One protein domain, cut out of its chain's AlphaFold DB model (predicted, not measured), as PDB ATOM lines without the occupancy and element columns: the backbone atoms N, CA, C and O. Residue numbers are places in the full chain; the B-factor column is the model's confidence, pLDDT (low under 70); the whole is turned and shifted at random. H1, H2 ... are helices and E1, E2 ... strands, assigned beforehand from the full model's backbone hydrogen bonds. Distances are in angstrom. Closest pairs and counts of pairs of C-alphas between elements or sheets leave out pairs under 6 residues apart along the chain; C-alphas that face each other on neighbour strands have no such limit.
ATOM      1  N   GLU A  13     165.142 137.442 153.574       77.25
ATOM      2  CA  GLU A  13     165.637 138.822 153.506       77.25
ATOM      3  C   GLU A  13     165.914 139.391 154.903       77.25
ATOM      4  O   GLU A  13     166.806 140.214 155.100       77.25
ATOM      5  N   GLU A  14     165.131 138.966 155.895       78.62
ATOM      6  CA  GLU A  14     165.332 139.329 157.292       78.62
ATOM      7  C   GLU A  14     166.530 138.599 157.915       78.62
ATOM      8  O   GLU A  14     167.203 139.179 158.772       78.62
ATOM      9  N   HIS A  15     166.826 137.365 157.479       75.25
ATOM     10  CA  HIS A  15     168.057 136.646 157.848       75.25
ATOM     11  C   HIS A  15     169.276 137.422 157.364       75.25
ATOM     12  O   HIS A  15     170.137 137.767 158.176       75.25
ATOM     13  N   ASP A  16     169.283 137.784 156.084       76.56
ATOM     14  CA  ASP A  16     170.391 138.500 155.450       76.56
ATOM     15  C   ASP A  16     170.597 139.884 156.076       76.56
ATOM     16  O   ASP A  16     171.720 140.267 156.409       76.56
ATOM     17  N   ALA A  17     169.511 140.617 156.338       77.88
ATOM     18  CA  ALA A  17     169.572 141.943 156.953       77.88
ATOM     19  C   ALA A  17     170.154 141.936 158.376       77.88
ATOM     20  O   ALA A  17     170.731 142.932 158.818       77.88
ATOM     21  N   LEU A  18     169.980 140.833 159.107       76.94
ATOM     22  CA  LEU A  18     170.534 140.641 160.447       76.94
ATOM     23  C   LEU A  18     171.893 139.917 160.426       76.94
ATOM     24  O   LEU A  18     172.492 139.743 161.491       76.94
ATOM     25  N   GLY A  19     172.382 139.513 159.247       80.44
ATOM     26  CA  GLY A  19     173.602 138.722 159.079       80.44
ATOM     27  C   GLY A  19     173.514 137.346 159.742       80.44
ATOM     28  O   GLY A  19     174.505 136.866 160.288       80.44
ATOM     29  N   LEU A  20     172.317 136.757 159.787       85.19
ATOM     30  CA  LEU A  20     172.042 135.478 160.433       85.19
ATOM     31  C   LEU A  20     172.094 134.342 159.419       85.19
ATOM     32  O   LEU A  20     171.442 134.396 158.385       85.19
ATOM     33  N   GLU A  21     172.776 133.259 159.770       87.38
ATOM     34  CA  GLU A  21     172.761 132.030 158.972       87.38
ATOM     35  C   GLU A  21     171.757 131.032 159.562       87.38
ATOM     36  O   GLU A  21     171.514 131.012 160.769       87.38
ATOM     37  N   ARG A  22     171.167 130.153 158.749       88.62
ATOM     38  CA  ARG A  22     170.373 129.028 159.274       88.62
ATOM     39  C   ARG A  22     171.315 127.950 159.809       88.62
ATOM     40  O   ARG A  22     172.324 127.641 159.180       88.62
ATOM     41  N   VAL A  23     171.000 127.360 160.962       87.50
ATOM     42  CA  VAL A  23     171.757 126.190 161.448       87.50
ATOM     43  C   VAL A  23     171.432 124.941 160.604       87.50
ATOM     44  O   VAL A  23     170.345 124.875 160.028       87.50
ATOM     45  N   PRO A  24     172.294 123.905 160.575       85.00
ATOM     46  CA  PRO A  24     172.043 122.691 159.785       85.00
ATOM     47  C   PRO A  24     170.741 121.953 160.132       85.00
ATOM     48  O   PRO A  24     170.135 121.325 159.274       85.00
ATOM     49  N   ASN A  25     170.289 122.036 161.387       85.44
ATOM     50  CA  ASN A  25     169.043 121.431 161.867       85.44
ATOM     51  C   ASN A  25     167.858 122.418 161.907       85.44
ATOM     52  O   ASN A  25     166.908 122.216 162.670       85.44
ATOM     53  N   TRP A  26     167.915 123.498 161.123       89.38
ATOM     54  CA  TRP A  26     166.825 124.465 161.023       89.38
ATOM     55  C   TRP A  26     165.595 123.820 160.382       89.38
ATOM     56  O   TRP A  26     165.681 123.160 159.350       89.38
ATOM     57  N   THR A  27     164.423 124.047 160.973       85.81
ATOM     58  CA  THR A  27     163.135 123.673 160.371       85.81
ATOM     59  C   THR A  27     162.105 124.762 160.645       85.81
ATOM     60  O   THR A  27     162.233 125.502 161.617       85.81
ATOM     61  N   ALA A  28     161.022 124.824 159.865       80.56
ATOM     62  CA  ALA A  28     159.924 125.761 160.137       80.56
ATOM     63  C   ALA A  28     159.301 125.568 161.539       80.56
ATOM     64  O   ALA A  28     158.790 126.513 162.130       80.56
ATOM     65  N   ARG A  29     159.375 124.348 162.094       81.19
ATOM     66  CA  ARG A  29     158.918 124.026 163.458       81.19
ATOM     67  C   ARG A  29     159.945 124.377 164.540       81.19
ATOM     68  O   ARG A  29     159.569 124.542 165.694       81.19
ATOM     69  N   ASN A  30     161.220 124.470 164.175       81.31
ATOM     70  CA  ASN A  30     162.330 124.804 165.063       81.31
ATOM     71  C   ASN A  30     163.300 125.771 164.352       81.31
ATOM     72  O   ASN A  30     164.372 125.358 163.893       81.31
ATOM     73  N   PRO A  31     162.898 127.043 164.190       82.56
ATOM     74  CA  PRO A  31     163.653 128.018 163.413       82.56
ATOM     75  C   PRO A  31     164.845 128.554 164.221       82.56
ATOM     76  O   PRO A  31     164.735 129.554 164.925       82.56
ATOM     77  N   LEU A  32     165.985 127.868 164.141       86.88
ATOM     78  CA  LEU A  32     167.213 128.214 164.863       86.88
ATOM     79  C   LEU A  32     168.246 128.905 163.965       86.88
ATOM     80  O   LEU A  32     168.615 128.399 162.911       86.88
ATOM     81  N   TYR A  33     168.787 130.032 164.396       87.00
ATOM     82  CA  TYR A  33     169.726 130.805 163.579       87.00
ATOM     83  C   TYR A  33     171.113 130.822 164.203       87.00
ATOM     84  O   TYR A  33     171.249 130.843 165.420       87.00
ATOM     85  N   LYS A  34     172.158 130.806 163.390       88.12
ATOM     86  CA  LYS A  34     173.548 130.964 163.798       88.12
ATOM     87  C   LYS A  34     173.895 132.448 163.769       88.12
ATOM     88  O   LYS A  34     173.660 133.143 162.783       88.12
ATOM     89  N   TRP A  35     174.449 132.932 164.874       86.50
ATOM     90  CA  TRP A  35     174.994 134.279 164.957       86.50
ATOM     91  C   TRP A  35     176.362 134.329 164.256       86.50
ATOM     92  O   TRP A  35     177.156 133.402 164.440       86.50
ATOM     93  N   PRO A  36     176.673 135.407 163.514       82.44
ATOM     94  CA  PRO A  36     177.922 135.519 162.764       82.44
ATOM     95  C   PRO A  36     179.152 135.574 163.677       82.44
ATOM     96  O   PRO A  36     180.219 135.085 163.322       82.44
ATOM     97  N   THR A  37     179.016 136.140 164.881       82.31
ATOM     98  CA  THR A  37     180.114 136.170 165.855       82.31
ATOM     99  C   THR A  37     180.188 134.842 166.617       82.31
ATOM    100  O   THR A  37     179.171 134.401 167.168       82.31
ATOM    101  N   PRO A  38     181.368 134.206 166.706       82.38
ATOM    102  CA  PRO A  38     181.521 132.987 167.485       82.38
ATOM    103  C   PRO A  38     181.380 133.270 168.988       82.38
ATOM    104  O   PRO A  38     181.473 134.409 169.451       82.38
ATOM    105  N   CYS A  39     181.154 132.214 169.765       82.44
ATOM    106  CA  CYS A  39     181.052 132.315 171.212       82.44
ATOM    107  C   CYS A  39     182.430 132.610 171.822       82.44
ATOM    108  O   CYS A  39     183.334 131.772 171.762       82.44
ATOM    109  N   THR A  40     182.587 133.765 172.473       80.25
ATOM    110  CA  THR A  40     183.864 134.144 173.106       80.25
ATOM    111  C   THR A  40     184.205 133.285 174.330       80.25
ATOM    112  O   THR A  40     185.370 133.144 174.675       80.25
ATOM    113  N   GLY A  41     183.212 132.636 174.947       74.38
ATOM    114  CA  GLY A  41     183.368 131.757 176.109       74.38
ATOM    115  C   GLY A  41     183.798 130.340 175.738       74.38
ATOM    116  O   GLY A  41     184.206 129.582 176.608       74.38
ATOM    117  N   CYS A  42     183.731 129.992 174.451       77.25
ATOM    118  CA  CYS A  42     184.209 128.724 173.905       77.25
ATOM    119  C   CYS A  42     185.522 128.887 173.129       77.25
ATOM    120  O   CYS A  42     185.802 128.067 172.256       77.25
ATOM    121  N   GLU A  43     186.271 129.971 173.363       78.75
ATOM    122  CA  GLU A  43     187.506 130.286 172.625       78.75
ATOM    123  C   GLU A  43     187.304 130.269 171.097       78.75
ATOM    124  O   GLU A  43     188.175 129.856 170.338       78.75
ATOM    125  N   GLY A  44     186.111 130.645 170.625       75.62
ATOM    126  CA  GLY A  44     185.788 130.658 169.198       75.62
ATOM    127  C   GLY A  44     185.473 129.296 168.565       75.62
ATOM    128  O   GLY A  44     185.115 129.255 167.392       75.62
ATOM    129  N   ARG A  45     185.534 128.184 169.311       80.62
ATOM    130  CA  ARG A  45     185.290 126.826 168.771       80.62
ATOM    131  C   ARG A  45     183.824 126.534 168.459       80.62
ATOM    132  O   ARG A  45     183.515 125.608 167.712       80.62
ATOM    133  N   HIS A  46     182.913 127.298 169.053       84.19
ATOM    134  CA  HIS A  46     181.476 127.088 168.935       84.19
ATOM    135  C   HIS A  46     180.753 128.378 168.563       84.19
ATOM    136  O   HIS A  46     181.191 129.482 168.891       84.19
ATOM    137  N   PHE A  47     179.608 128.234 167.901       85.38
ATOM    138  CA  PHE A  47     178.786 129.359 167.472       85.38
ATOM    139  C   PHE A  47     177.649 129.629 168.455       85.38
ATOM    140  O   PHE A  47     177.162 128.732 169.152       85.38
ATOM    141  N   CYS A  48     177.214 130.884 168.497       86.06
ATOM    142  CA  CYS A  48     175.999 131.253 169.202       86.06
ATOM    143  C   CYS A  48     174.789 130.949 168.317       86.06
ATOM    144  O   CYS A  48     174.782 131.265 167.130       86.06
ATOM    145  N   ILE A  49     173.765 130.355 168.910       87.06
ATOM    146  CA  ILE A  49     172.476 130.079 168.290       87.06
ATOM    147  C   ILE A  49     171.455 131.082 168.815       87.06
ATOM    148  O   ILE A  49     171.477 131.463 169.985       87.06
ATOM    149  N   ILE A  50     170.548 131.490 167.948       84.12
ATOM    150  CA  ILE A  50     169.423 132.366 168.213       84.12
ATOM    151  C   ILE A  50     168.155 131.550 168.046       84.12
ATOM    152  O   ILE A  50     167.944 130.885 167.032       84.12
ATOM    153  N   GLU A  51     167.335 131.578 169.086       77.31
ATOM    154  CA  GLU A  51     165.952 131.117 169.020       77.31
ATOM    155  C   GLU A  51     165.115 132.104 168.194       77.31
ATOM    156  O   GLU A  51     165.530 133.255 168.033       77.31
ATOM    157  N   PRO A  52     163.952 131.701 167.650       72.25
ATOM    158  CA  PRO A  52     163.109 132.626 166.901       72.25
ATOM    159  C   PRO A  52     162.872 133.922 167.672       72.25
ATOM    160  O   PRO A  52     162.700 133.900 168.894       72.25
ATOM    161  N   LEU A  53     162.858 135.045 166.948       69.94
ATOM    162  CA  LEU A  53     162.783 136.359 167.569       69.94
ATOM    163  C   LEU A  53     161.577 136.439 168.496       69.94
ATOM    164  O   LEU A  53     160.423 136.280 168.081       69.94
ATOM    165  N   ALA A  54     161.861 136.731 169.760       68.50
ATOM    166  CA  ALA A  54     160.829 137.099 170.695       68.50
ATOM    167  C   ALA A  54     160.358 138.506 170.324       68.50
ATOM    168  O   ALA A  54     161.169 139.438 170.220       68.50
ATOM    169  N   LYS A  55     159.043 138.664 170.135       67.75
ATOM    170  CA  LYS A  55     158.442 139.998 170.072       67.75
ATOM    171  C   LYS A  55     158.848 140.742 171.338       67.75
ATOM    172  O   LYS A  55     158.671 140.237 172.449       67.75
ATOM    173  N   GLY A  56     159.445 141.910 171.148       65.56
ATOM    174  CA  GLY A  56     159.760 142.808 172.237       65.56
ATOM    175  C   GLY A  56     158.484 143.274 172.929       65.56
ATOM    176  O   GLY A  56     157.363 143.118 172.447       65.56
ATOM    177  N   THR A  57     158.671 143.869 174.093       66.44
ATOM    178  CA  THR A  57     157.609 144.510 174.875       66.44
ATOM    179  C   THR A  57     157.042 145.755 174.193       66.44
ATOM    180  O   THR A  57     155.897 146.122 174.442       66.44
ATOM    181  N   VAL A  58     157.821 146.395 173.318       74.88
ATOM    182  CA  VAL A  58     157.381 147.525 172.495       74.88
ATOM    183  C   VAL A  58     157.027 147.021 171.100       74.88
ATOM    184  O   VAL A  58     157.738 146.193 170.532       74.88
ATOM    185  N   LYS A  59     155.924 147.535 170.541       76.56
ATOM    186  CA  LYS A  59     155.476 147.201 169.185       76.56
ATOM    187  C   LYS A  59     156.616 147.410 168.178       76.56
ATOM    188  O   LYS A  59     157.371 148.377 168.289       76.56
ATOM    189  N   ASP A  60     156.741 146.482 167.233       79.25
ATOM    190  CA  ASP A  60     157.736 146.482 166.151       79.25
ATOM    191  C   ASP A  60     159.206 146.428 166.613       79.25
ATOM    192  O   ASP A  60     160.118 146.532 165.794       79.25
ATOM    193  N   HIS A  61     159.452 146.212 167.909       82.38
ATOM    194  CA  HIS A  61     160.782 145.952 168.443       82.38
ATOM    195  C   HIS A  61     160.953 144.464 168.729       82.38
ATOM    196  O   HIS A  61     160.029 143.785 169.178       82.38
ATOM    197  N   TYR A  62     162.155 143.960 168.484       79.25
ATOM    198  CA  TYR A  62     162.488 142.552 168.616       79.25
ATOM    199  C   TYR A  62     163.730 142.374 169.476       79.25
ATOM    200  O   TYR A  62     164.701 143.141 169.390       79.25
ATOM    201  N   VAL A  63     163.689 141.332 170.305       76.94
ATOM    202  CA  VAL A  63     164.811 140.930 171.148       76.94
ATOM    203  C   VAL A  63     165.464 139.696 170.544       76.94
ATOM    204  O   VAL A  63     164.815 138.678 170.313       76.94
ATOM    205  N   VAL A  64     166.771 139.800 170.305       76.06
ATOM    206  CA  VAL A  64     167.599 138.700 169.805       76.06
ATOM    207  C   VAL A  64     168.312 138.069 170.993       76.06
ATOM    208  O   VAL A  64     169.315 138.597 171.480       76.06
ATOM    209  N   LEU A  65     167.787 136.943 171.469       74.88
ATOM    210  CA  LEU A  65     168.420 136.159 172.524       74.88
ATOM    211  C   LEU A  65     169.380 135.145 171.904       74.88
ATOM    212  O   LEU A  65     168.988 134.337 171.063       74.88
ATOM    213  N   LYS A  66     170.642 135.193 172.333       79.31
ATOM    214  CA  LYS A  66     171.684 134.254 171.909       79.31
ATOM    215  C   LYS A  66     171.964 133.244 173.009       79.31
ATOM    216  O   LYS A  66     172.002 133.594 174.187       79.31
ATOM    217  N   ARG A  67     172.245 132.010 172.611       78.50
ATOM    218  CA  ARG A  67     172.693 130.920 173.480       78.50
ATOM    219  C   ARG A  67     173.819 130.150 172.805       78.50
ATOM    220  O   ARG A  67     173.767 129.925 171.603       78.50
ATOM    221  N   CYS A  68     174.820 129.707 173.553       80.62
ATOM    222  CA  CYS A  68     175.758 128.702 173.051       80.62
ATOM    223  C   CYS A  68     175.303 127.328 173.541       80.62
ATOM    224  O   CYS A  68     175.093 127.155 174.739       80.62
ATOM    225  N   VAL A  69     175.161 126.358 172.636       77.25
ATOM    226  CA  VAL A  69     174.755 124.985 172.989       77.25
ATOM    227  C   VAL A  69     175.693 124.359 174.034       77.25
ATOM    228  O   VAL A  69     175.188 123.942 175.074       77.25
ATOM    229  N   PRO A  70     177.026 124.341 173.837       76.38
ATOM    230  CA  PRO A  70     177.954 123.746 174.802       76.38
ATOM    231  C   PRO A  70     178.123 124.551 176.091       76.38
ATOM    232  O   PRO A  70     178.354 123.949 177.134       76.38
ATOM    233  N   CYS A  71     177.956 125.881 176.075       72.19
ATOM    234  CA  CYS A  71     177.894 126.624 177.340       72.19
ATOM    235  C   CYS A  71     176.647 126.245 178.150       72.19
ATOM    236  O   CYS A  71     176.632 126.410 179.361       72.19
ATOM    237  N   GLY A  72     175.601 125.714 177.516       63.69
ATOM    238  CA  GLY A  72     174.385 125.297 178.194       63.69
ATOM    239  C   GLY A  72     173.514 126.465 178.688       63.69
ATOM    240  O   GLY A  72     173.851 127.645 178.548       63.69
ATOM    241  N   PRO A  73     172.351 126.150 179.286       59.28
ATOM    242  CA  PRO A  73     171.321 127.133 179.628       59.28
ATOM    243  C   PRO A  73     171.722 128.082 180.762       59.28
ATOM    244  O   PRO A  73     171.171 129.174 180.852       59.28
ATOM    245  N   ARG A  74     172.714 127.719 181.592       55.53
ATOM    246  CA  ARG A  74     173.270 128.611 182.631       55.53
ATOM    247  C   ARG A  74     173.881 129.896 182.049       55.53
ATOM    248  O   ARG A  74     174.078 130.858 182.784       55.53
ATOM    249  N   HIS A  75     174.133 129.914 180.741       55.03
ATOM    250  CA  HIS A  75     174.794 130.998 180.019       55.03
ATOM    251  C   HIS A  75     173.914 131.604 178.914       55.03
ATOM    252  O   HIS A  75     174.361 132.471 178.166       55.03
ATOM    253  N   ALA A  76     172.655 131.167 178.796       52.88
ATOM    254  CA  ALA A  76     171.697 131.782 177.891       52.88
ATOM    255  C   ALA A  76     171.332 133.175 178.430       52.88
ATOM    256  O   ALA A  76     170.540 133.314 179.359       52.88
ATOM    257  N   GLY A  77     171.945 134.211 177.860       50.47
ATOM    258  CA  GLY A  77     171.626 135.598 178.176       50.47
ATOM    259  C   GLY A  77     172.390 136.243 179.338       50.47
ATOM    260  O   GLY A  77     171.993 137.315 179.790       50.47
ATOM    261  N   SER A  78     173.486 135.654 179.822       52.56
ATOM    262  CA  SER A  78     174.409 136.364 180.717       52.56
ATOM    263  C   SER A  78     175.517 137.048 179.909       52.56
ATOM    264  O   SER A  78     176.150 136.431 179.055       52.56
ATOM    265  N   GLU A  79     175.771 138.338 180.166       50.34
ATOM    266  CA  GLU A  79     176.882 139.083 179.537       50.34
ATOM    267  C   GLU A  79     178.251 138.447 179.809       50.34
ATOM    268  O   GLU A  79     179.183 138.634 179.031       50.34
ATOM    269  N   SER A  80     178.370 137.688 180.901       50.38
ATOM    270  CA  SER A  80     179.635 137.155 181.394       50.38
ATOM    271  C   SER A  80     180.202 136.001 180.568       50.38
ATOM    272  O   SER A  80     181.376 135.680 180.734       50.38
ATOM    273  N   HIS A  81     179.424 135.378 179.676       56.44
ATOM    274  CA  HIS A  81     179.900 134.214 178.930       56.44
ATOM    275  C   HIS A  81     179.482 134.239 177.463       56.44
ATOM    276  O   HIS A  81     178.409 133.783 177.080       56.44
ATOM    277  N   GLY A  82     180.408 134.691 176.622       59.88
ATOM    278  CA  GLY A  82     180.583 134.170 175.273       59.88
ATOM    279  C   GLY A  82     179.655 134.670 174.180       59.88
ATOM    280  O   GLY A  82     180.100 135.141 173.137       59.88
ATOM    281  N   CYS A  83     178.358 134.529 174.408       69.81
ATOM    282  CA  CYS A  83     177.302 134.924 173.494       69.81
ATOM    283  C   CYS A  83     176.611 136.156 174.063       69.81
ATOM    284  O   CYS A  83     175.504 136.069 174.590       69.81
ATOM    285  N   THR A  84     177.279 137.307 173.983       61.47
ATOM    286  CA  THR A  84     176.708 138.581 174.431       61.47
ATOM    287  C   THR A  84     175.355 138.813 173.762       61.47
ATOM    288  O   THR A  84     175.213 138.715 172.535       61.47
ATOM    289  N   ILE A  85     174.332 139.116 174.567       63.50
ATOM    290  CA  ILE A  85     173.022 139.490 174.037       63.50
ATOM    291  C   ILE A  85     173.211 140.791 173.251       63.50
ATOM    292  O   ILE A  85     173.650 141.789 173.820       63.50
ATOM    293  N   THR A  86     172.868 140.821 171.958       60.66
ATOM    294  CA  THR A  86     173.027 142.048 171.146       60.66
ATOM    295  C   THR A  86     172.193 143.204 171.695       60.66
ATOM    296  O   THR A  86     172.543 144.370 171.524       60.66
ATOM    297  N   THR A  87     171.097 142.883 172.384       59.59
ATOM    298  CA  THR A  87     170.212 143.848 173.037       59.59
ATOM    299  C   THR A  87     170.713 144.341 174.401       59.59
ATOM    300  O   THR A  87     170.124 145.255 174.986       59.59
ATOM    301  N   GLY A  88     171.804 143.759 174.910       58.50
ATOM    302  CA  GLY A  88     172.231 143.886 176.300       58.50
ATOM    303  C   GLY A  88     171.265 143.184 177.274       58.50
ATOM    304  O   GLY A  88     170.129 142.869 176.906       58.50
ATOM    305  N   PRO A  89     171.686 142.948 178.524       60.19
ATOM    306  CA  PRO A  89     170.899 142.270 179.558       60.19
ATOM    307  C   PRO A  89     169.711 143.122 180.010       60.19
ATOM    308  O   PRO A  89     168.659 142.601 180.363       60.19
ATOM    309  N   ASP A  90     169.860 144.444 179.931       64.75
ATOM    310  CA  ASP A  90     168.831 145.415 180.289       64.75
ATOM    311  C   ASP A  90     167.831 145.674 179.144       64.75
ATOM    312  O   ASP A  90     166.905 146.465 179.307       64.75
ATOM    313  N   GLY A  91     168.035 145.088 177.955       69.00
ATOM    314  CA  GLY A  91     167.215 145.380 176.773       69.00
ATOM    315  C   GLY A  91     167.326 146.830 176.282       69.00
ATOM    316  O   GLY A  91     166.415 147.324 175.617       69.00
ATOM    317  N   ARG A  92     168.428 147.523 176.618       75.69
ATOM    318  CA  ARG A  92     168.702 148.926 176.242       75.69
ATOM    319  C   ARG A  92     168.882 149.120 174.745       75.69
ATOM    320  O   ARG A  92     168.749 150.240 174.268       75.69
ATOM    321  N   LYS A  93     169.220 148.068 174.007       81.19
ATOM    322  CA  LYS A  93     169.256 148.088 172.545       81.19
ATOM    323  C   LYS A  93     168.240 147.075 172.048       81.19
ATOM    324  O   LYS A  93     168.185 145.988 172.592       81.19
ATOM    325  N   GLN A  94     167.427 147.395 171.055       83.94
ATOM    326  CA  GLN A  94     166.499 146.438 170.444       83.94
ATOM    327  C   GLN A  94     166.485 146.642 168.936       83.94
ATOM    328  O   GLN A  94     166.806 147.728 168.452       83.94
ATOM    329  N   TYR A  95     166.143 145.601 168.184       84.12
ATOM    330  CA  TYR A  95     165.991 145.734 166.741       84.12
ATOM    331  C   TYR A  95     164.597 146.265 166.432       84.12
ATOM    332  O   TYR A  95     163.609 145.592 166.703       84.12
ATOM    333  N   LEU A  96     164.524 147.467 165.871       86.88
ATOM    334  CA  LEU A  96     163.307 148.024 165.298       86.88
ATOM    335  C   LEU A  96     163.131 147.465 163.888       86.88
ATOM    336  O   LEU A  96     164.006 147.642 163.033       86.88
ATOM    337  N   TYR A  97     161.995 146.824 163.644       84.75
ATOM    338  CA  TYR A  97     161.559 146.455 162.306       84.75
ATOM    339  C   TYR A  97     161.023 147.689 161.584       84.75
ATOM    340  O   TYR A  97     160.119 148.363 162.074       84.75
ATOM    341  N   ILE A  98     161.601 148.000 160.425       87.19
ATOM    342  CA  ILE A  98     161.182 149.151 159.616       87.19
ATOM    343  C   ILE A  98     160.267 148.681 158.487       87.19
ATOM    344  O   ILE A  98     159.217 149.268 158.243       87.19
ATOM    345  N   LYS A  99     160.703 147.645 157.768       83.19
ATOM    346  CA  LYS A  99     160.014 147.023 156.633       83.19
ATOM    347  C   LYS A  99     160.664 145.660 156.334       83.19
ATOM    348  O   LYS A  99     161.747 145.416 156.874       83.19
ATOM    349  N   PRO A 100     160.079 144.812 155.465       78.81
ATOM    350  CA  PRO A 100     160.653 143.506 155.144       78.81
ATOM    351  C   PRO A 100     162.123 143.625 154.725       78.81
ATOM    352  O   PRO A 100     162.476 144.514 153.941       78.81
ATOM    353  N   GLY A 101     162.983 142.790 155.312       74.69
ATOM    354  CA  GLY A 101     164.431 142.817 155.080       74.69
ATOM    355  C   GLY A 101     165.157 144.062 155.607       74.69
ATOM    356  O   GLY A 101     166.281 144.340 155.192       74.69
ATOM    357  N   ARG A 102     164.549 144.873 156.488       80.81
ATOM    358  CA  ARG A 102     165.225 146.017 157.124       80.81
ATOM    359  C   ARG A 102     164.954 146.106 158.617       80.81
ATOM    360  O   ARG A 102     163.857 146.465 159.053       80.81
ATOM    361  N   PHE A 103     166.029 145.943 159.377       83.44
ATOM    362  CA  PHE A 103     166.066 146.192 160.811       83.44
ATOM    363  C   PHE A 103     167.070 147.286 161.143       83.44
ATOM    364  O   PHE A 103     168.086 147.457 160.471       83.44
ATOM    365  N   LYS A 104     166.798 148.014 162.222       86.19
ATOM    366  CA  LYS A 104     167.740 148.970 162.799       86.19
ATOM    367  C   LYS A 104     167.925 148.657 164.271       86.19
ATOM    368  O   LYS A 104     166.948 148.575 165.005       86.19
ATOM    369  N   LEU A 105     169.171 148.516 164.715       85.31
ATOM    370  CA  LEU A 105     169.463 148.452 166.142       85.31
ATOM    371  C   LEU A 105     169.253 149.850 166.736       85.31
ATOM    372  O   LEU A 105     169.966 150.794 166.393       85.31
ATOM    373  N   VAL A 106     168.245 149.994 167.588       88.31
ATOM    374  CA  VAL A 106     167.868 151.258 168.223       88.31
ATOM    375  C   VAL A 106     168.181 151.176 169.708       88.31
ATOM    376  O   VAL A 106     167.918 150.164 170.359       88.31
ATOM    377  N   GLN A 107     168.750 152.249 170.250       87.12
ATOM    378  CA  GLN A 107     168.881 152.410 171.688       87.12
ATOM    379  C   GLN A 107     167.538 152.863 172.263       87.12
ATOM    380  O   GLN A 107     167.018 153.921 171.910       87.12
ATOM    381  N   MET A 108     166.975 152.040 173.139       84.00
ATOM    382  CA  MET A 108     165.744 152.331 173.856       84.00
ATOM    383  C   MET A 108     165.983 153.475 174.841       84.00
ATOM    384  O   MET A 108     167.036 153.558 175.477       84.00
ATOM    385  N   SER A 109     164.991 154.354 174.991       84.12
ATOM    386  CA  SER A 109     165.048 155.406 176.007       84.12
ATOM    387  C   SER A 109     165.056 154.796 177.411       84.12
ATOM    388  O   SER A 109     164.460 153.743 177.645       84.12
TER     389      SER A 109
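What this domain is: This is residues 13 to 109 of the 419 residues of an uncharacterized protein of Apiotrichum porosum (UniProt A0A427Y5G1). Little regular structure: two small three-stranded antiparallel sheets, E3-E5-E6 and E1-E2-E4, at two ends of a loop-rich body, are bridged where E3 runs on into E4; short H1 grazes the first. The 97 printed residues, in order H1 E1 E2 E3 E4 E5 E6, have 34 in named elements, mostly strand. The whole is compact, radius of gyration of the C-alphas 13.1 A, spans 34 by 30 by 20 A.

Where its parts are: E5 is residues 93 to 99, 18.4 A; E6, 102 to 107, 16.3 A, ends at (168.881, 152.410, 171.688). E3 is 61 to 63, E1 33 to 38, E2 47 to 50, E4 66 to 68. H1, 13 to 17, begins at (165.637, 138.822, 153.506).

How they stand to each other: Hairpin E5 and E6 has N 96 and O 104 at 2.8 A; E3 and E5, N 62 and O 95 at 2.8 A. Hairpin E1 and E2 has N 35 and O 48 at 2.8 A; E2 and E4, N 49 and O 67 at 2.7 A. H1's O i to N i+4 pair is within hydrogen-bond range; its closest C-alphas to E6 are Ala 17 and Arg 102, 6.0 A.

The domain as a whole: The printed part has no cut. Links H1 to E1 and E4 to E5 are long. Residues 53 to 57 and 72 to 91 have pLDDT under 70.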